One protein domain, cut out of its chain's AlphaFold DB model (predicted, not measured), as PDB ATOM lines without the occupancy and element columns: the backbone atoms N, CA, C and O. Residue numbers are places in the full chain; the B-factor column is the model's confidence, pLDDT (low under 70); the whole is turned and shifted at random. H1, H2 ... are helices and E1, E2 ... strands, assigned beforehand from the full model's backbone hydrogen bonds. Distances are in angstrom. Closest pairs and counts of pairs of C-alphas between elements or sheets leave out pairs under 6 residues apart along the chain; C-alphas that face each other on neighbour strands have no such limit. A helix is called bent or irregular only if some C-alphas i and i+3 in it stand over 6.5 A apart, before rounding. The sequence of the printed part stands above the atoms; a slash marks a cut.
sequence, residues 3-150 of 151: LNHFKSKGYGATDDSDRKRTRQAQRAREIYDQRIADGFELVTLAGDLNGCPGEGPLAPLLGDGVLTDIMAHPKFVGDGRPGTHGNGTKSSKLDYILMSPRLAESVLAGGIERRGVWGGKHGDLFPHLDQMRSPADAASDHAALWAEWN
ATOM      1  N   LEU A   3      10.430  -7.481  17.280       98.00
ATOM      2  CA  LEU A   3      10.981  -8.841  17.264       98.00
ATOM      3  C   LEU A   3      10.329  -9.695  16.179       98.00
ATOM      4  O   LEU A   3       9.105  -9.690  16.044       98.00
ATOM      5  N   ASN A   4      11.138 -10.440  15.427       98.25
ATOM      6  CA  ASN A   4      10.668 -11.270  14.324       98.25
ATOM      7  C   ASN A   4      11.396 -12.616  14.242       98.25
ATOM      8  O   ASN A   4      12.545 -12.748  14.644       98.25
ATOM      9  N   HIS A   5      10.711 -13.598  13.656       98.12
ATOM     10  CA  HIS A   5      11.292 -14.853  13.193       98.12
ATOM     11  C   HIS A   5      10.682 -15.163  11.816       98.12
ATOM     12  O   HIS A   5       9.487 -15.457  11.698       98.12
ATOM     13  N   PHE A   6      11.463 -15.006  10.748       97.69
ATOM     14  CA  PHE A   6      10.970 -15.160   9.374       97.69
ATOM     15  C   PHE A   6      10.941 -16.621   8.919       97.69
ATOM     16  O   PHE A   6      11.482 -17.513   9.564       97.69
ATOM     17  N   LYS A   7      10.266 -16.896   7.796       96.88
ATOM     18  CA  LYS A   7      10.166 -18.251   7.240       96.88
ATOM     19  C   LYS A   7      11.565 -18.847   7.065       96.88
ATOM     20  O   LYS A   7      12.370 -18.315   6.305       96.88
ATOM     21  N   SER A   8      11.795 -19.993   7.706       93.44
ATOM     22  CA  SER A   8      13.056 -20.727   7.612       93.44
ATOM     23  C   SER A   8      13.434 -21.090   6.176       93.44
ATOM     24  O   SER A   8      12.559 -21.345   5.335       93.44
ATOM     25  N   LYS A   9      14.745 -21.131   5.905       87.00
ATOM     26  CA  LYS A   9      15.321 -21.744   4.694       87.00
ATOM     27  C   LYS A   9      15.059 -23.250   4.633       87.00
ATOM     28  O   LYS A   9      15.036 -23.814   3.546       87.00
ATOM     29  N   GLY A  10      14.839 -23.886   5.783       79.06
ATOM     30  CA  GLY A  10      14.468 -25.289   5.864       79.06
ATOM     31  C   GLY A  10      13.016 -25.528   5.454       79.06
ATOM     32  O   GLY A  10      12.131 -24.717   5.748       79.06
ATOM     33  N   TYR A  11      12.793 -26.697   4.851       78.12
ATOM     34  CA  TYR A  11      11.490 -27.289   4.538       78.12
ATOM     35  C   TYR A  11      10.622 -26.510   3.528       78.12
ATOM     36  O   TYR A  11      10.331 -25.318   3.684       78.12
ATOM     37  N   GLY A  12      10.119 -27.236   2.526       87.69
ATOM     38  CA  GLY A  12       9.322 -26.694   1.422       87.69
ATOM     39  C   GLY A  12      10.173 -26.226   0.239       87.69
ATOM     40  O   GLY A  12      11.397 -26.345   0.255       87.69
ATOM     41  N   ALA A  13       9.516 -25.709  -0.800       92.50
ATOM     42  CA  ALA A  13      10.202 -25.159  -1.964       92.50
ATOM     43  C   ALA A  13      10.927 -23.850  -1.604       92.50
ATOM     44  O   ALA A  13      10.385 -23.004  -0.878       92.50
ATOM     45  N   THR A  14      12.145 -23.685  -2.124       91.38
ATOM     46  CA  THR A  14      12.979 -22.495  -1.897       91.38
ATOM     47  C   THR A  14      12.250 -21.227  -2.324       91.38
ATOM     48  O   THR A  14      12.087 -20.328  -1.501       91.38
ATOM     49  N   ASP A  15      11.696 -21.206  -3.536       92.88
ATOM     50  CA  ASP A  15      11.016 -20.034  -4.104       92.88
ATOM     51  C   ASP A  15       9.803 -19.594  -3.275       92.88
ATOM     52  O   ASP A  15       9.572 -18.403  -3.059       92.88
ATOM     53  N   ASP A  16       9.031 -20.546  -2.747       94.81
ATOM     54  CA  ASP A  16       7.896 -20.237  -1.873       94.81
ATOM     55  C   ASP A  16       8.345 -19.666  -0.530       94.81
ATOM     56  O   ASP A  16       7.718 -18.738   0.002       94.81
ATOM     57  N   SER A  17       9.436 -20.204   0.016       94.88
ATOM     58  CA  SER A  17      10.027 -19.722   1.262       94.88
ATOM     59  C   SER A  17      10.610 -18.320   1.093       94.88
ATOM     60  O   SER A  17      10.332 -17.456   1.925       94.88
ATOM     61  N   ASP A  18      11.320 -18.069  -0.007       94.88
ATOM     62  CA  ASP A  18      11.853 -16.759  -0.385       94.88
ATOM     63  C   ASP A  18      10.733 -15.744  -0.564       94.88
ATOM     64  O   ASP A  18      10.723 -14.709   0.098       94.88
ATOM     65  N   ARG A  19       9.713 -16.071  -1.361       95.31
ATOM     66  CA  ARG A  19       8.555 -15.198  -1.579       95.31
ATOM     67  C   ARG A  19       7.837 -14.871  -0.269       95.31
ATOM     68  O   ARG A  19       7.319 -13.765  -0.111       95.31
ATOM     69  N   LYS A  20       7.768 -15.816   0.678       96.81
ATOM     70  CA  LYS A  20       7.201 -15.572   2.013       96.81
ATOM     71  C   LYS A  20       8.107 -14.671   2.856       96.81
ATOM     72  O   LYS A  20       7.581 -13.721   3.434       96.81
ATOM     73  N   ARG A  21       9.422 -14.913   2.882       97.06
ATOM     74  CA  ARG A  21      10.393 -14.041   3.566       97.06
ATOM     75  C   ARG A  21      10.351 -12.616   3.028       97.06
ATOM     76  O   ARG A  21      10.267 -11.697   3.833       97.06
ATOM     77  N   THR A  22      10.286 -12.424   1.710       96.94
ATOM     78  CA  THR A  22      10.173 -11.092   1.095       96.94
ATOM     79  C   THR A  22       8.954 -10.338   1.616       96.94
ATOM     80  O   THR A  22       9.080  -9.194   2.043       96.94
ATOM     81  N   ARG A  23       7.778 -10.984   1.665       98.00
ATOM     82  CA  ARG A  23       6.564 -10.354   2.217       98.00
ATOM     83  C   ARG A  23       6.703 -10.017   3.701       98.00
ATOM     84  O   ARG A  23       6.206  -8.983   4.137       98.00
ATOM     85  N   GLN A  24       7.360 -10.877   4.482       98.19
ATOM     86  CA  GLN A  24       7.617 -10.615   5.902       98.19
ATOM     87  C   GLN A  24       8.572  -9.429   6.090       98.19
ATOM     88  O   GLN A  24       8.282  -8.550   6.896       98.19
ATOM     89  N   ALA A  25       9.653  -9.364   5.308       97.81
ATOM     90  CA  ALA A  25      10.607  -8.260   5.321       97.81
ATOM     91  C   ALA A  25       9.953  -6.932   4.916       97.81
ATOM     92  O   ALA A  25      10.128  -5.935   5.612       97.81
ATOM     93  N   GLN A  26       9.142  -6.931   3.850       98.12
ATOM     94  CA  GLN A  26       8.352  -5.768   3.427       98.12
ATOM     95  C   GLN A  26       7.433  -5.291   4.548       98.12
ATOM     96  O   GLN A  26       7.485  -4.128   4.938       98.12
ATOM     97  N   ARG A  27       6.652  -6.202   5.139       98.62
ATOM     98  CA  ARG A  27       5.717  -5.825   6.198       98.62
ATOM     99  C   ARG A  27       6.426  -5.298   7.445       98.62
ATOM    100  O   ARG A  27       5.953  -4.354   8.071       98.62
ATOM    101  N   ALA A  28       7.551  -5.900   7.821       98.44
ATOM    102  CA  ALA A  28       8.330  -5.435   8.959       98.44
ATOM    103  C   ALA A  28       8.948  -4.053   8.688       98.44
ATOM    104  O   ALA A  28       8.965  -3.215   9.591       98.44
ATOM    105  N   ARG A  29       9.371  -3.789   7.443       98.19
ATOM    106  CA  ARG A  29       9.841  -2.472   7.009       98.19
ATOM    107  C   ARG A  29       8.741  -1.414   7.074       98.19
ATOM    108  O   ARG A  29       8.957  -0.378   7.685       98.19
ATOM    109  N   GLU A  30       7.551  -1.702   6.552       98.56
ATOM    110  CA  GLU A  30       6.396  -0.793   6.641       98.56
ATOM    111  C   GLU A  30       6.074  -0.417   8.094       98.56
ATOM    112  O   GLU A  30       5.792   0.738   8.400       98.56
ATOM    113  N   ILE A  31       6.121  -1.394   9.008       98.69
ATOM    114  CA  ILE A  31       5.888  -1.140  10.433       98.69
ATOM    115  C   ILE A  31       7.008  -0.274  11.013       98.69
ATOM    116  O   ILE A  31       6.708   0.640  11.774       98.69
ATOM    117  N   TYR A  32       8.273  -0.538  10.672       98.50
ATOM    118  CA  TYR A  32       9.396   0.311  11.072       98.50
ATOM    119  C   TYR A  32       9.197   1.757  10.599       98.50
ATOM    120  O   TYR A  32       9.231   2.664  11.429       98.50
ATOM    121  N   ASP A  33       8.905   1.963   9.313       98.25
ATOM    122  CA  ASP A  33       8.720   3.293   8.727       98.25
ATOM    123  C   ASP A  33       7.544   4.029   9.382       98.25
ATOM    124  O   ASP A  33       7.656   5.214   9.694       98.25
ATOM    125  N   GLN A  34       6.450   3.322   9.693       98.56
ATOM    126  CA  GLN A  34       5.340   3.897  10.453       98.56
ATOM    127  C   GLN A  34       5.784   4.361  11.845       98.56
ATOM    128  O   GLN A  34       5.401   5.446  12.262       98.56
ATOM    129  N   ARG A  35       6.619   3.597  12.567       98.38
ATOM    130  CA  ARG A  35       7.120   4.040  13.884       98.38
ATOM    131  C   ARG A  35       8.021   5.262  13.776       98.38
ATOM    132  O   ARG A  35       7.941   6.131  14.636       98.38
ATOM    133  N   ILE A  36       8.830   5.364  12.727       98.19
ATOM    134  CA  ILE A  36       9.593   6.590  12.476       98.19
ATOM    135  C   ILE A  36       8.639   7.767  12.213       98.19
ATOM    136  O   ILE A  36       8.806   8.829  12.808       98.19
ATOM    137  N   ALA A  37       7.603   7.574  11.389       98.31
ATOM    138  CA  ALA A  37       6.598   8.600  11.102       98.31
ATOM    139  C   ALA A  37       5.785   9.022  12.342       98.31
ATOM    140  O   ALA A  37       5.431  10.190  12.475       98.31
ATOM    141  N   ASP A  38       5.546   8.094  13.271       98.38
ATOM    142  CA  ASP A  38       4.893   8.350  14.562       98.38
ATOM    143  C   ASP A  38       5.810   9.100  15.558       98.38
ATOM    144  O   ASP A  38       5.383   9.423  16.667       98.38
ATOM    145  N   GLY A  39       7.067   9.377  15.190       98.19
ATOM    146  CA  GLY A  39       8.023  10.152  15.986       98.19
ATOM    147  C   GLY A  39       8.954   9.327  16.878       98.19
ATOM    148  O   GLY A  39       9.668   9.897  17.702       98.19
ATOM    149  N   PHE A  40       8.986   7.997  16.746       98.12
ATOM    150  CA  PHE A  40       9.952   7.178  17.481       98.12
ATOM    151  C   PHE A  40      11.337   7.267  16.828       98.12
ATOM    152  O   PHE A  40      11.514   6.863  15.683       98.12
ATOM    153  N   GLU A  41      12.348   7.718  17.572       96.44
ATOM    154  CA  GLU A  41      13.727   7.806  17.059       96.44
ATOM    155  C   GLU A  41      14.531   6.516  17.275       96.44
ATOM    156  O   GLU A  41      15.360   6.141  16.444       96.44
ATOM    157  N   LEU A  42      14.284   5.821  18.390       97.44
ATOM    158  CA  LEU A  42      15.032   4.637  18.818       97.44
ATOM    159  C   LEU A  42      14.243   3.367  18.492       97.44
ATOM    160  O   LEU A  42      13.509   2.817  19.320       97.44
ATOM    161  N   VAL A  43      14.372   2.902  17.251       98.00
ATOM    162  CA  VAL A  43      13.653   1.726  16.757       98.00
ATOM    163  C   VAL A  43      14.658   0.673  16.322       98.00
ATOM    164  O   VAL A  43      15.587   0.943  15.569       98.00
ATOM    165  N   THR A  44      14.446  -0.557  16.780       97.94
ATOM    166  CA  THR A  44      15.194  -1.728  16.319       97.94
ATOM    167  C   THR A  44      14.246  -2.805  15.812       97.94
ATOM    168  O   THR A  44      13.150  -2.974  16.363       97.94
ATOM    169  N   LEU A  45      14.685  -3.523  14.780       98.44
ATOM    170  CA  LEU A  45      14.106  -4.764  14.282       98.44
ATOM    171  C   LEU A  45      15.130  -5.879  14.494       98.44
ATOM    172  O   LEU A  45      16.238  -5.799  13.971       98.44
ATOM    173  N   ALA A  46      14.765  -6.906  15.259       98.31
ATOM    174  CA  ALA A  46      15.707  -7.944  15.665       98.31
ATOM    175  C   ALA A  46      15.109  -9.356  15.625       98.31
ATOM    176  O   ALA A  46      13.898  -9.533  15.782       98.31
ATOM    177  N   GLY A  47      15.978 -10.348  15.442       98.19
ATOM    178  CA  GLY A  47      15.664 -11.777  15.521       98.19
ATOM    179  C   GLY A  47      16.228 -12.593  14.357       98.19
ATOM    180  O   GLY A  47      17.051 -12.093  13.584       98.19
ATOM    181  N   ASP A  48      15.765 -13.839  14.233       98.06
ATOM    182  CA  ASP A  48      16.142 -14.751  13.148       98.06
ATOM    183  C   ASP A  48      15.355 -14.412  11.872       98.06
ATOM    184  O   ASP A  48      14.190 -14.787  11.682       98.06
ATOM    185  N   LEU A  49      15.998 -13.681  10.966       97.56
ATOM    186  CA  LEU A  49      15.395 -13.260   9.703       97.56
ATOM    187  C   LEU A  49      15.573 -14.304   8.593       97.56
ATOM    188  O   LEU A  49      15.039 -14.123   7.495       97.56
ATOM    189  N   ASN A  50      16.280 -15.408   8.865       96.12
ATOM    190  CA  ASN A  50      16.415 -16.561   7.978       96.12
ATOM    191  C   ASN A  50      16.854 -16.224   6.535       96.12
ATOM    192  O   ASN A  50      16.513 -16.924   5.578       96.12
ATOM    193  N   GLY A  51      17.636 -15.159   6.362       91.75
ATOM    194  CA  GLY A  51      18.183 -14.724   5.077       91.75
ATOM    195  C   GLY A  51      19.573 -14.136   5.261       91.75
ATOM    196  O   GLY A  51      19.856 -13.542   6.297       91.75
ATOM    197  N   CYS A  52      20.452 -14.317   4.281       85.75
ATOM    198  CA  CYS A  52      21.801 -13.757   4.319       85.75
ATOM    199  C   CYS A  52      21.882 -12.446   3.525       85.75
ATOM    200  O   CYS A  52      21.060 -12.210   2.634       85.75
ATOM    201  N   PRO A  53      22.874 -11.583   3.805       80.06
ATOM    202  CA  PRO A  53      23.055 -10.357   3.041       80.06
ATOM    203  C   PRO A  53      23.261 -10.681   1.557       80.06
ATOM    204  O   PRO A  53      23.987 -11.613   1.216       80.06
ATOM    205  N   GLY A  54      22.611  -9.919   0.677       78.06
ATOM    206  CA  GLY A  54      22.647 -10.153  -0.772       78.06
ATOM    207  C   GLY A  54      21.684 -11.236  -1.277       78.06
ATOM    208  O   GLY A  54      21.485 -11.340  -2.485       78.06
ATOM    209  N   GLU A  55      21.029 -11.997  -0.395       71.56
ATOM    210  CA  GLU A  55      19.907 -12.853  -0.778       71.56
ATOM    211  C   GLU A  55      18.651 -11.973  -0.859       71.56
ATOM    212  O   GLU A  55      18.192 -11.422   0.146       71.56
ATOM    213  N   GLY A  56      18.103 -11.814  -2.067       86.06
ATOM    214  CA  GLY A  56      17.002 -10.894  -2.391       86.06
ATOM    215  C   GLY A  56      15.853 -10.758  -1.370       86.06
ATOM    216  O   GLY A  56      15.357  -9.640  -1.221       86.06
ATOM    217  N   PRO A  57      15.433 -11.804  -0.621       94.00
ATOM    218  CA  PRO A  57      14.324 -11.687   0.327       94.00
ATOM    219  C   PRO A  57      14.487 -10.661   1.453       94.00
ATOM    220  O   PRO A  57      13.476 -10.172   1.956       94.00
ATOM    221  N   LEU A  58      15.716 -10.313   1.855       95.38
ATOM    222  CA  LEU A  58      15.956  -9.287   2.882       95.38
ATOM    223  C   LEU A  58      16.239  -7.891   2.311       95.38
ATOM    224  O   LEU A  58      16.439  -6.952   3.082       95.38
ATOM    225  N   ALA A  59      16.201  -7.713   0.987       94.81
ATOM    226  CA  ALA A  59      16.414  -6.414   0.347       94.81
ATOM    227  C   ALA A  59      15.550  -5.265   0.918       94.81
ATOM    228  O   ALA A  59      16.092  -4.174   1.071       94.81
ATOM    229  N   PRO A  60      14.272  -5.461   1.322       95.94
ATOM    230  CA  PRO A  60      13.483  -4.388   1.943       95.94
ATOM    231  C   PRO A  60      14.074  -3.827   3.249       95.94
ATOM    232  O   PRO A  60      13.780  -2.695   3.632       95.94
ATOM    233  N   LEU A  61      14.878  -4.626   3.957       96.62
ATOM    234  CA  LEU A  61      15.495  -4.254   5.232       96.62
ATOM    235  C   LEU A  61      16.972  -3.867   5.085       96.62
ATOM    236  O   LEU A  61      17.447  -3.023   5.834       96.62
ATOM    237  N   LEU A  62      17.696  -4.487   4.148       94.44
ATOM    238  CA  LEU A  62      19.153  -4.343   4.011       94.44
ATOM    239  C   LEU A  62      19.589  -3.549   2.767       94.44
ATOM    240  O   LEU A  62      20.773  -3.267   2.613       94.44
ATOM    241  N   GLY A  63      18.672  -3.253   1.843       90.06
ATOM    242  CA  GLY A  63      19.013  -2.799   0.491       90.06
ATOM    243  C   GLY A  63      19.203  -1.294   0.320       90.06
ATOM    244  O   GLY A  63      19.900  -0.890  -0.605       90.06
ATOM    245  N   ASP A  64      18.604  -0.465   1.177       91.56
ATOM    246  CA  ASP A  64      18.633   1.001   1.044       91.56
ATOM    247  C   ASP A  64      19.596   1.700   2.017       91.56
ATOM    248  O   ASP A  64      19.788   2.910   1.927       91.56
ATOM    249  N   GLY A  65      20.208   0.948   2.935       91.62
ATOM    250  CA  GLY A  65      21.178   1.464   3.902       91.62
ATOM    251  C   GLY A  65      20.585   2.309   5.034       91.62
ATOM    252  O   GLY A  65      21.347   2.900   5.793       91.62
ATOM    253  N   VAL A  66      19.255   2.372   5.178       95.50
ATOM    254  CA  VAL A  66      18.609   3.145   6.257       95.50
ATOM    255  C   VAL A  66      18.830   2.490   7.619       95.50
ATOM    256  O   VAL A  66      19.080   3.172   8.614       95.50
ATOM    257  N   LEU A  67      18.719   1.163   7.671       97.75
ATOM    258  CA  LEU A  67      18.926   0.386   8.884       97.75
ATOM    259  C   LEU A  67      20.394  -0.019   9.012       97.75
ATOM    260  O   LEU A  67      20.975  -0.591   8.092       97.75
ATOM    261  N   THR A  68      20.973   0.206  10.190       97.94
ATOM    262  CA  THR A  68      22.322  -0.275  10.510       97.94
ATOM    263  C   THR A  68      22.240  -1.651  11.165       97.94
ATOM    264  O   THR A  68      21.624  -1.795  12.219       97.94
ATOM    265  N   ASP A  69      22.864  -2.663  10.562       97.62
ATOM    266  CA  ASP A  69      23.097  -3.966  11.199       97.62
ATOM    267  C   ASP A  69      24.211  -3.839  12.241       97.62
ATOM    268  O   ASP A  69      25.294  -3.337  11.926       97.62
ATOM    269  N   ILE A  70      23.984  -4.336  13.460       98.25
ATOM    270  CA  ILE A  70      25.019  -4.360  14.497       98.25
ATOM    271  C   ILE A  70      26.310  -5.024  14.004       98.25
ATOM    272  O   ILE A  70      27.382  -4.513  14.293       98.25
ATOM    273  N   MET A  71      26.246  -6.093  13.201       96.81
ATOM    274  CA  MET A  71      27.456  -6.778  12.720       96.81
ATOM    275  C   MET A  71      28.278  -5.947  11.721       96.81
ATOM    276  O   MET A  71      29.428  -6.288  11.445       96.81
ATOM    277  N   ALA A  72      27.698  -4.880  11.164       95.75
ATOM    278  CA  ALA A  72      28.378  -3.906  10.313       95.75
ATOM    279  C   ALA A  72      28.781  -2.630  11.076       95.75
ATOM    280  O   ALA A  72      29.426  -1.747  10.508       95.75
ATOM    281  N   HIS A  73      28.405  -2.509  12.351       98.06
ATOM    282  CA  HIS A  73      28.680  -1.330  13.157       98.06
ATOM    283  C   HIS A  73      30.167  -1.268  13.570       98.06
ATOM    284  O   HIS A  73      30.720  -2.287  13.987       98.06
ATOM    285  N   PRO A  74      30.831  -0.092  13.566       97.75
ATOM    286  CA  PRO A  74      32.259   0.020  13.901       97.75
ATOM    287  C   PRO A  74      32.647  -0.449  15.311       97.75
ATOM    288  O   PRO A  74      33.805  -0.771  15.555       97.75
ATOM    289  N   LYS A  75      31.691  -0.466  16.247       98.12
ATOM    290  CA  LYS A  75      31.891  -0.929  17.636       98.12
ATOM    291  C   LYS A  75      31.591  -2.421  17.839       98.12
ATOM    292  O   LYS A  75      31.608  -2.896  18.972       98.12
ATOM    293  N   PHE A  76      31.272  -3.152  16.774       98.44
ATOM    294  CA  PHE A  76      31.060  -4.590  16.845       98.44
ATOM    295  C   PHE A  76      32.392  -5.334  16.867       98.44
ATOM    296  O   PHE A  76      33.259  -5.110  16.022       98.44
ATOM    297  N   VAL A  77      32.532  -6.258  17.811       97.81
ATOM    298  CA  VAL A  77      33.697  -7.134  17.921       97.81
ATOM    299  C   VAL A  77      33.271  -8.544  17.527       97.81
ATOM    300  O   VAL A  77      32.618  -9.258  18.285       97.81
ATOM    301  N   GLY A  78      33.625  -8.927  16.301       94.31
ATOM    302  CA  GLY A  78      33.405 -10.271  15.777       94.31
ATOM    303  C   GLY A  78      34.606 -11.193  15.982       94.31
ATOM    304  O   GLY A  78      35.719 -10.756  16.261       94.31
ATOM    305  N   ASP A  79      34.390 -12.484  15.753       92.00
ATOM    306  CA  ASP A  79      35.392 -13.554  15.847       92.00
ATOM    307  C   ASP A  79      35.835 -14.082  14.465       92.00
ATOM    308  O   ASP A  79      36.355 -15.188  14.327       92.00
ATOM    309  N   GLY A  80      35.574 -13.311  13.402       93.25
ATOM    310  CA  GLY A  80      35.821 -13.712  12.012       93.25
ATOM    311  C   GLY A  80      34.763 -14.655  11.421       93.25
ATOM    312  O   GLY A  80      34.854 -15.013  10.243       93.25
ATOM    313  N   ARG A  81      33.735 -15.029  12.193       95.31
ATOM    314  CA  ARG A  81      32.615 -15.871  11.762       95.31
ATOM    315  C   ARG A  81      31.317 -15.067  11.841       95.31
ATOM    316  O   ARG A  81      30.745 -14.923  12.911       95.31
ATOM    317  N   PRO A  82      30.816 -14.517  10.726       93.56
ATOM    318  CA  PRO A  82      29.638 -13.652  10.773       93.56
ATOM    319  C   PRO A  82      28.320 -14.427  10.902       93.56
ATOM    320  O   PRO A  82      27.275 -13.813  11.068       93.56
ATOM    321  N   GLY A  83      28.336 -15.759  10.795       96.06
ATOM    322  CA  GLY A  83      27.141 -16.566  11.002       96.06
ATOM    323  C   GLY A  83      26.823 -16.777  12.476       96.06
ATOM    324  O   GLY A  83      27.723 -16.936  13.305       96.06
ATOM    325  N   THR A  84      25.541 -16.855  12.790       96.88
ATOM    326  CA  THR A  84      25.033 -17.180  14.126       96.88
ATOM    327  C   THR A  84      24.630 -18.643  14.233       96.88
ATOM    328  O   THR A  84      24.873 -19.247  15.268       96.88
ATOM    329  N   HIS A  85      24.126 -19.253  13.159       95.88
ATOM    330  CA  HIS A  85      23.702 -20.652  13.164       95.88
ATOM    331  C   HIS A  85      24.866 -21.638  12.938       95.88
ATOM    332  O   HIS A  85      25.736 -21.441  12.079       95.88
ATOM    333  N   GLY A  86      24.868 -22.737  13.696       94.56
ATOM    334  CA  GLY A  86      25.807 -23.848  13.574       94.56
ATOM    335  C   GLY A  86      27.272 -23.411  13.667       94.56
ATOM    336  O   GLY A  86      27.743 -22.942  14.699       94.56
ATOM    337  N   ASN A  87      28.017 -23.563  12.568       95.75
ATOM    338  CA  ASN A  87      29.458 -23.270  12.517       95.75
ATOM    339  C   ASN A  87      29.788 -21.781  12.285       95.75
ATOM    340  O   ASN A  87      30.959 -21.427  12.103       95.75
ATOM    341  N   GLY A  88      28.784 -20.907  12.215       96.06
ATOM    342  CA  GLY A  88      28.974 -19.466  12.045       96.06
ATOM    343  C   GLY A  88      29.563 -19.040  10.695       96.06
ATOM    344  O   GLY A  88      30.264 -18.035  10.581       96.06
ATOM    345  N   THR A  89      29.312 -19.815   9.641       95.44
ATOM    346  CA  THR A  89      29.729 -19.476   8.272       95.44
ATOM    347  C   THR A  89      28.984 -18.250   7.730       95.44
ATOM    348  O   THR A  89      27.909 -17.891   8.196       95.44
ATOM    349  N   LYS A  90      29.493 -17.626   6.662       93.75
ATOM    350  CA  LYS A  90      28.818 -16.479   6.019       93.75
ATOM    351  C   LYS A  90      27.375 -16.779   5.584       93.75
ATOM    352  O   LYS A  90      26.503 -15.939   5.763       93.75
ATOM    353  N   SER A  91      27.116 -17.988   5.084       92.25
ATOM    354  CA  SER A  91      25.782 -18.451   4.669       92.25
ATOM    355  C   SER A  91      24.835 -18.793   5.829       92.25
ATOM    356  O   SER A  91      23.690 -19.175   5.595       92.25
ATOM    357  N   SER A  92      25.307 -18.673   7.073       93.81
ATOM    358  CA  SER A  92      24.531 -18.876   8.302       93.81
ATOM    359  C   SER A  92      24.423 -17.599   9.144       93.81
ATOM    360  O   SER A  92      24.110 -17.660  10.332       93.81
ATOM    361  N   LYS A  93      24.646 -16.422   8.537       96.06
ATOM    362  CA  LYS A  93      24.257 -15.134   9.127       96.06
ATOM    363  C   LYS A  93      22.750 -14.960   8.964       96.06
ATOM    364  O   LYS A  93      22.302 -14.444   7.941       96.06
ATOM    365  N   LEU A  94      21.996 -15.475   9.928       96.56
ATOM    366  CA  LEU A  94      20.532 -15.505   9.893       96.56
ATOM    367  C   LEU A  94      19.910 -14.542  10.908       96.56
ATOM    368  O   LEU A  94      18.839 -13.998  10.646       96.56
ATOM    369  N   ASP A  95      20.611 -14.275  12.010       98.12
ATOM    370  CA  ASP A  95      20.165 -13.356  13.052       98.12
ATOM    371  C   ASP A  95      20.689 -11.936  12.827       98.12
ATOM    372  O   ASP A  95      21.835 -11.718  12.408       98.12
ATOM    373  N   TYR A  96      19.832 -10.962  13.125       98.25
ATOM    374  CA  TYR A  96      20.118  -9.543  12.946       98.25
ATOM    375  C   TYR A  96      19.612  -8.727  14.132       98.25
ATOM    376  O   TYR A  96      18.566  -9.024  14.710       98.25
ATOM    377  N   ILE A  97      20.334  -7.648  14.432       98.50
ATOM    378  CA  ILE A  97      19.837  -6.500  15.190       98.50
ATOM    379  C   ILE A  97      19.998  -5.305  14.253       98.50
ATOM    380  O   ILE A  97      21.104  -4.802  14.060       98.50
ATOM    381  N   LEU A  98      18.898  -4.912  13.617       98.50
ATOM    382  CA  LEU A  98      18.826  -3.763  12.723       98.50
ATOM    383  C   LEU A  98      18.361  -2.547  13.516       98.50
ATOM    384  O   LEU A  98      17.417  -2.642  14.303       98.50
ATOM    385  N   MET A  99      19.015  -1.411  13.323       98.50
ATOM    386  CA  MET A  99      18.833  -0.218  14.147       98.50
ATOM    387  C   MET A  99      18.518   0.996  13.280       98.50
ATOM    388  O   MET A  99      19.099   1.161  12.206       98.50
ATOM    389  N   SER A 100      17.627   1.861  13.770       98.25
ATOM    390  CA  SER A 100      17.469   3.212  13.235       98.25
ATOM    391  C   SER A 100      18.785   3.997  13.352       98.25
ATOM    392  O   SER A 100      19.590   3.699  14.241       98.25
ATOM    393  N   PRO A 101      19.007   5.035  12.521       97.44
ATOM    394  CA  PRO A 101      20.234   5.833  12.579       97.44
ATOM    395  C   PRO A 101      20.539   6.383  13.981       97.44
ATOM    396  O   PRO A 101      21.647   6.225  14.485       97.44
ATOM    397  N   ARG A 102      19.524   6.931  14.664       97.69
ATOM    398  CA  ARG A 102      19.663   7.496  16.018       97.69
ATOM    399  C   ARG A 102      20.017   6.442  17.066       97.69
ATOM    400  O   ARG A 102      20.818   6.709  17.954       97.69
ATOM    401  N   LEU A 103      19.467   5.232  16.950       97.88
ATOM    402  CA  LEU A 103      19.849   4.130  17.831       97.88
ATOM    403  C   LEU A 103      21.284   3.669  17.547       97.88
ATOM    404  O   LEU A 103      22.045   3.453  18.486       97.88
ATOM    405  N   ALA A 104      21.682   3.579  16.277       98.12
ATOM    406  CA  ALA A 104      23.040   3.196  15.897       98.12
ATOM    407  C   ALA A 104      24.100   4.158  16.471       98.12
ATOM    408  O   ALA A 104      25.121   3.708  16.983       98.12
ATOM    409  N   GLU A 105      23.828   5.468  16.489       97.75
ATOM    410  CA  GLU A 105      24.703   6.479  17.113       97.75
ATOM    411  C   GLU A 105      24.963   6.216  18.608       97.75
ATOM    412  O   GLU A 105      26.036   6.538  19.125       97.75
ATOM    413  N   SER A 106      23.999   5.608  19.303       97.81
ATOM    414  CA  SER A 106      24.067   5.331  20.742       97.81
ATOM    415  C   SER A 106      24.738   4.001  21.103       97.81
ATOM    416  O   SER A 106      24.963   3.738  22.288       97.81
ATOM    417  N   VAL A 107      25.086   3.168  20.112       98.56
ATOM    418  CA  VAL A 107      25.724   1.862  20.338       98.56
ATOM    419  C   VAL A 107      27.038   2.046  21.087       98.56
ATOM    420  O   VAL A 107      27.852   2.899  20.738       98.56
ATOM    421  N   LEU A 108      27.264   1.223  22.102       98.44
ATOM    422  CA  LEU A 108      28.488   1.146  22.892       98.44
ATOM    423  C   LEU A 108      29.343  -0.048  22.479       98.44
ATOM    424  O   LEU A 108      30.551   0.106  22.301       98.44
ATOM    425  N   ALA A 109      28.717  -1.205  22.278       98.50
ATOM    426  CA  ALA A 109      29.389  -2.441  21.907       98.50
ATOM    427  C   ALA A 109      28.415  -3.417  21.233       98.50
ATOM    428  O   ALA A 109      27.197  -3.257  21.289       98.50
ATOM    429  N   GLY A 110      28.962  -4.445  20.595       98.38
ATOM    430  CA  GLY A 110      28.195  -5.579  20.095       98.38
ATOM    431  C   GLY A 110      29.103  -6.763  19.803       98.38
ATOM    432  O   GLY A 110      30.310  -6.594  19.615       98.38
ATOM    433  N   GLY A 111      28.528  -7.956  19.748       98.31
ATOM    434  CA  GLY A 111      29.289  -9.177  19.518       98.31
ATOM    435  C   GLY A 111      28.409 -10.410  19.373       98.31
ATOM    436  O   GLY A 111      27.184 -10.324  19.280       98.31
ATOM    437  N   ILE A 112      29.060 -11.572  19.352       98.25
ATOM    438  CA  ILE A 112      28.402 -12.879  19.321       98.25
ATOM    439  C   ILE A 112      28.875 -13.676  20.533       98.25
ATOM    440  O   ILE A 112      30.071 -13.908  20.695       98.25
ATOM    441  N   GLU A 113      27.944 -14.115  21.374       97.19
ATOM    442  CA  GLU A 113      28.223 -15.047  22.464       97.19
ATOM    443  C   GLU A 113      28.024 -16.481  21.965       97.19
ATOM    444  O   GLU A 113      26.910 -16.904  21.643       97.19
ATOM    445  N   ARG A 114      29.129 -17.223  21.873       96.75
ATOM    446  CA  ARG A 114      29.165 -18.569  21.291       96.75
ATOM    447  C   ARG A 114      29.278 -19.689  22.310       96.75
ATOM    448  O   ARG A 114      29.133 -20.846  21.937       96.75
ATOM    449  N   ARG A 115      29.497 -19.385  23.587       96.69
ATOM    450  CA  ARG A 115      29.766 -20.421  24.593       96.69
ATOM    451  C   ARG A 115      28.592 -21.353  24.875       96.69
ATOM    452  O   ARG A 115      28.792 -22.392  25.494       96.69
ATOM    453  N   GLY A 116      27.393 -20.997  24.414       96.38
ATOM    454  CA  GLY A 116      26.198 -21.840  24.463       96.38
ATOM    455  C   GLY A 116      25.916 -22.659  23.196       96.38
ATOM    456  O   GLY A 116      24.901 -23.351  23.177       96.38
ATOM    457  N   VAL A 117      26.748 -22.580  22.147       96.88
ATOM    458  CA  VAL A 117      26.585 -23.370  20.912       96.88
ATOM    459  C   VAL A 117      27.664 -24.441  20.788       96.88
ATOM    460  O   VAL A 117      28.827 -24.186  21.087       96.88
ATOM    461  N   TRP A 118      27.304 -25.625  20.275       96.69
ATOM    462  CA  TRP A 118      28.245 -26.746  20.121       96.69
ATOM    463  C   TRP A 118      29.439 -26.397  19.227       96.69
ATOM    464  O   TRP A 118      30.572 -26.438  19.685       96.69
ATOM    465  N   GLY A 119      29.201 -25.983  17.981       93.69
ATOM    466  CA  GLY A 119      30.264 -25.542  17.074       93.69
ATOM    467  C   GLY A 119      31.165 -26.671  16.552       93.69
ATOM    468  O   GLY A 119      31.977 -27.254  17.264       93.69
ATOM    469  N   GLY A 120      31.099 -26.931  15.248       92.31
ATOM    470  CA  GLY A 120      31.885 -27.987  14.614       92.31
ATOM    471  C   GLY A 120      31.361 -29.390  14.933       92.31
ATOM    472  O   GLY A 120      30.380 -29.582  15.647       92.31
ATOM    473  N   LYS A 121      32.014 -30.407  14.365       91.94
ATOM    474  CA  LYS A 121      31.634 -31.810  14.592       91.94
ATOM    475  C   LYS A 121      31.936 -32.252  16.028       91.94
ATOM    476  O   LYS A 121      31.183 -33.043  16.590       91.94
ATOM    477  N   HIS A 122      33.026 -31.743  16.600       93.25
ATOM    478  CA  HIS A 122      33.574 -32.189  17.881       93.25
ATOM    479  C   HIS A 122      33.391 -31.184  19.021       93.25
ATOM    480  O   HIS A 122      33.837 -31.464  20.127       93.25
ATOM    481  N   GLY A 123      32.718 -30.056  18.779       93.50
ATOM    482  CA  GLY A 123      32.516 -29.035  19.805       93.50
ATOM    483  C   GLY A 123      33.738 -28.143  20.033       93.50
ATOM    484  O   GLY A 123      33.805 -27.417  21.010       93.50
ATOM    485  N   ASP A 124      34.741 -28.222  19.166       94.94
ATOM    486  CA  ASP A 124      36.046 -27.577  19.322       94.94
ATOM    487  C   ASP A 124      36.155 -26.249  18.565       94.94
ATOM    488  O   ASP A 124      37.195 -25.589  18.594       94.94
ATOM    489  N   LEU A 125      35.085 -25.841  17.877       95.44
ATOM    490  CA  LEU A 125      35.091 -24.619  17.083       95.44
ATOM    491  C   LEU A 125      35.030 -23.355  17.945       95.44
ATOM    492  O   LEU A 125      35.560 -22.317  17.546       95.44
ATOM    493  N   PHE A 126      34.361 -23.438  19.094       94.81
ATOM    494  CA  PHE A 126      34.127 -22.329  20.008       94.81
ATOM    495  C   PHE A 126      34.414 -22.772  21.445       94.81
ATOM    496  O   PHE A 126      34.187 -23.936  21.766       94.81
ATOM    497  N   PRO A 127      34.871 -21.869  22.329       95.00
ATOM    498  CA  PRO A 127      34.877 -22.143  23.763       95.00
ATOM    499  C   PRO A 127      33.455 -22.435  24.247       95.00
ATOM    500  O   PRO A 127      32.515 -21.866  23.700       95.00
ATOM    501  N   HIS A 128      33.294 -23.247  25.291       97.00
ATOM    502  CA  HIS A 128      31.993 -23.583  25.884       97.00
ATOM    503  C   HIS A 128      31.845 -23.041  27.306       97.00
ATOM    504  O   HIS A 128      32.833 -22.731  27.972       97.00
ATOM    505  N   LEU A 129      30.600 -22.930  27.776       95.44
ATOM    506  CA  LEU A 129      30.301 -22.835  29.206       95.44
ATOM    507  C   LEU A 129      30.607 -24.183  29.876       95.44
ATOM    508  O   LEU A 129      30.332 -25.228  29.292       95.44
ATOM    509  N   ASP A 130      31.101 -24.175  31.117       95.06
ATOM    510  CA  ASP A 130      31.534 -25.388  31.842       95.06
ATOM    511  C   ASP A 130      30.452 -26.483  31.955       95.06
ATOM    512  O   ASP A 130      30.743 -27.671  32.129       95.06
ATOM    513  N   GLN A 131      29.179 -26.088  31.897       93.62
ATOM    514  CA  GLN A 131      28.029 -26.987  31.974       93.62
ATOM    515  C   GLN A 131      27.735 -27.701  30.647       93.62
ATOM    516  O   GLN A 131      27.009 -28.692  30.652       93.62
ATOM    517  N   MET A 132      28.298 -27.237  29.531       94.62
ATOM    518  CA  MET A 132      28.047 -27.783  28.203       94.62
ATOM    519  C   MET A 132      29.058 -28.893  27.894       94.62
ATOM    520  O   MET A 132      30.201 -28.637  27.529       94.62
ATOM    521  N   ARG A 133      28.656 -30.152  28.100       93.00
ATOM    522  CA  ARG A 133      29.555 -31.324  28.019       93.00
ATOM    523  C   ARG A 133      29.323 -32.163  26.769       93.00
ATOM    524  O   ARG A 133      30.143 -33.010  26.422       93.00
ATOM    525  N   SER A 134      28.193 -31.949  26.114       95.31
ATOM    526  CA  SER A 134      27.750 -32.661  24.928       95.31
ATOM    527  C   SER A 134      26.941 -31.731  24.015       95.31
ATOM    528  O   SER A 134      26.462 -30.688  24.467       95.31
ATOM    529  N   PRO A 135      26.710 -32.110  22.742       94.75
ATOM    530  CA  PRO A 135      25.853 -31.332  21.848       94.75
ATOM    531  C   PRO A 135      24.429 -31.135  22.384       94.75
ATOM    532  O   PRO A 135      23.791 -30.144  22.053       94.75
ATOM    533  N   ALA A 136      23.925 -32.073  23.193       95.88
ATOM    534  CA  ALA A 136      22.585 -32.001  23.773       95.88
ATOM    535  C   ALA A 136      22.468 -30.940  24.879       95.88
ATOM    536  O   ALA A 136      21.360 -30.518  25.193       95.88
ATOM    537  N   ASP A 137      23.599 -30.502  25.441       96.38
ATOM    538  CA  ASP A 137      23.646 -29.451  26.458       96.38
ATOM    539  C   ASP A 137      23.691 -28.045  25.836       96.38
ATOM    540  O   ASP A 137      23.665 -27.051  26.562       96.38
ATOM    541  N   ALA A 138      23.801 -27.945  24.504       96.50
ATOM    542  CA  ALA A 138      23.816 -26.663  23.816       96.50
ATOM    543  C   ALA A 138      22.522 -25.890  24.104       96.50
ATOM    544  O   ALA A 138      21.416 -26.413  23.964       96.50
ATOM    545  N   ALA A 139      22.664 -24.619  24.477       95.81
ATOM    546  CA  ALA A 139      21.529 -23.748  24.769       95.81
ATOM    547  C   ALA A 139      20.709 -23.439  23.506       95.81
ATOM    548  O   ALA A 139      19.511 -23.174  23.585       95.81
ATOM    549  N   SER A 140      21.367 -23.450  22.346       96.56
ATOM    550  CA  SER A 140      20.764 -23.270  21.030       96.56
ATOM    551  C   SER A 140      21.730 -23.763  19.943       96.56
ATOM    552  O   SER A 140      22.926 -23.942  20.176       96.56
ATOM    553  N   ASP A 141      21.217 -23.975  18.736       95.25
ATOM    554  CA  ASP A 141      21.979 -24.097  17.493       95.25
ATOM    555  C   ASP A 141      22.325 -22.730  16.866       95.25
ATOM    556  O   ASP A 141      23.124 -22.669  15.929       95.25
ATOM    557  N   HIS A 142      21.780 -21.635  17.405       97.88
ATOM    558  CA  HIS A 142      22.123 -20.253  17.078       97.88
ATOM    559  C   HIS A 142      22.896 -19.591  18.227       97.88
ATOM    560  O   HIS A 142      22.496 -19.625  19.390       97.88
ATOM    561  N   ALA A 143      24.012 -18.947  17.901       97.75
ATOM    562  CA  ALA A 143      24.774 -18.141  18.842       97.75
ATOM    563  C   ALA A 143      24.056 -16.814  19.113       97.75
ATOM    564  O   ALA A 143      23.455 -16.227  18.209       97.75
ATOM    565  N   ALA A 144      24.152 -16.312  20.344       97.75
ATOM    566  CA  ALA A 144      23.452 -15.097  20.732       97.75
ATOM    567  C   ALA A 144      24.149 -13.863  20.144       97.75
ATOM    568  O   ALA A 144      25.287 -13.547  20.492       97.75
ATOM    569  N   LEU A 145      23.447 -13.154  19.261       98.44
ATOM    570  CA  LEU A 145      23.836 -11.829  18.793       98.44
ATOM    571  C   LEU A 145      23.407 -10.789  19.827       98.44
ATOM    572  O   LEU A 145      22.241 -10.759  20.219       98.44
ATOM    573  N   TRP A 146      24.326  -9.925  20.247       98.38
ATOM    574  CA  TRP A 146      24.037  -8.898  21.241       98.38
ATOM    575  C   TRP A 146      24.560  -7.526  20.817       98.38
ATOM    576  O   TRP A 146      25.504  -7.399  20.032       98.38
ATOM    577  N   ALA A 147      23.915  -6.502  21.364       98.19
ATOM    578  CA  ALA A 147      24.269  -5.103  21.216       98.19
ATOM    579  C   ALA A 147      23.991  -4.384  22.541       98.19
ATOM    580  O   ALA A 147      23.022  -4.695  23.232       98.19
ATOM    581  N   GLU A 148      24.847  -3.431  22.875       98.12
ATOM    582  CA  GLU A 148      24.735  -2.546  24.029       98.12
ATOM    583  C   GLU A 148      24.674  -1.105  23.520       98.12
ATOM    584  O   GLU A 148      25.404  -0.748  22.592       98.12
ATOM    585  N   TRP A 149      23.821  -0.272  24.109       96.56
ATOM    586  CA  TRP A 149      23.668   1.133  23.740       96.56
ATOM    587  C   TRP A 149      23.214   1.980  24.934       96.56
ATOM    588  O   TRP A 149      22.647   1.460  25.894       96.56
ATOM    589  N   ASN A 150      23.442   3.292  24.852       91.94
ATOM    590  CA  ASN A 150      22.885   4.254  25.803       91.94
ATOM    591  C   ASN A 150      21.431   4.577  25.441       91.94
ATOM    592  O   ASN A 150      21.135   4.846  24.278       91.94
TER     593      ASN A 150
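AT A GLANCE: This is residues 3 to 150 of the 151 residues of an uncharacterized protein of Deltaproteobacteria bacterium (UniProt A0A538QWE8). A flat model in which a small sheet of three strands, E1, E2 and E3, has the long helix H1 over one face and the short H2 packed on H1, while a hairpin of E4 and E5 runs past the E3 edge. Long loops fill much of the rest: residues 63 to 94 are tied by short pairings to E3 and E4, and residues 114 to 143, between E4 and E5, reach far from the middle. The printed part has 148 residues, 62 of them, under half, in named elements: E1 H1 E2 H2 E3 H3 E4 E5, mixed helices and strands. The first sheet, in the order E1 E2 E3, is mixed, and E4 with E5 is antiparallel. The whole is compact, with a radius of gyration of the C-alphas of 16.1 A and spans of 49 by 42 by 21 A.

HOW THE PARTS SIT: E1, residues 3 to 5, H1, residues 14 to 37, and E2, residues 44 to 48, form a strand-helix-strand unit, two parallel neighbour strands with a helix between, with a right-handed crossover. Across E1 and E2, N 4 and O 46 are 2.9 A apart. E2 is antiparallel to E3, residues 95 to 99, at 175 degrees, with N 98 and O 45 at 2.8 A. H1 is on this sheet at a height of 9.4 A, over E2 and along the strands at 13 degrees on the local plane, which is fitted to just 6 C-alphas; it is only just not over E1, on which 2 of its C-alphas fall. This makes two layers, a helix on one face of a sheet. H2, residues 56 to 62, is not on the sheet; it touches residues 18 to 29 of H1, the same way at a shallow tilt of 13 degrees, the closest C-alphas being those of Thr 22 and Pro 57, 4.3 A apart. H2 is irregular, with C-alphas 57 and 60 7.5 A apart. H3, residues 101 to 105, is only just on the sheet, with 5 pairs of C-alphas within 10 A, and only grazes it. E4, residues 107 to 113, and E5, residues 144 to 149, form a hairpin at 166 degrees, with N 148 and O 109 at 2.8 A. The closest C-alphas of E3 and E5, those of Asp 95 and Leu 145, are 7.0 A apart; E3 and E4 are apart. Every O i to N i+4 pair is within hydrogen-bond range in H1 and H3; in H2 1 of 3 is, beside 3 of 4 O i to N i+3 pairs.

IN THESE COORDINATES: E1 begins at C-alpha 3, (10.981, -8.841, 17.264). H1 is 34.3 A long, from C-alpha 14 at (12.979, -22.495, -1.897). E4 measures 17.2 A and E5 16.5 A, ending at C-alpha 149, (23.668, 1.133, 23.740).

THE WHOLE: The C-alphas farthest apart, those of Asp 38 and His 122, are 49.8 A apart. The printed part has no cut. The links H2 to E3 and E4 to E5 are long. The mean pLDDT of the printed part is 95.5, and no printed residue is under 70.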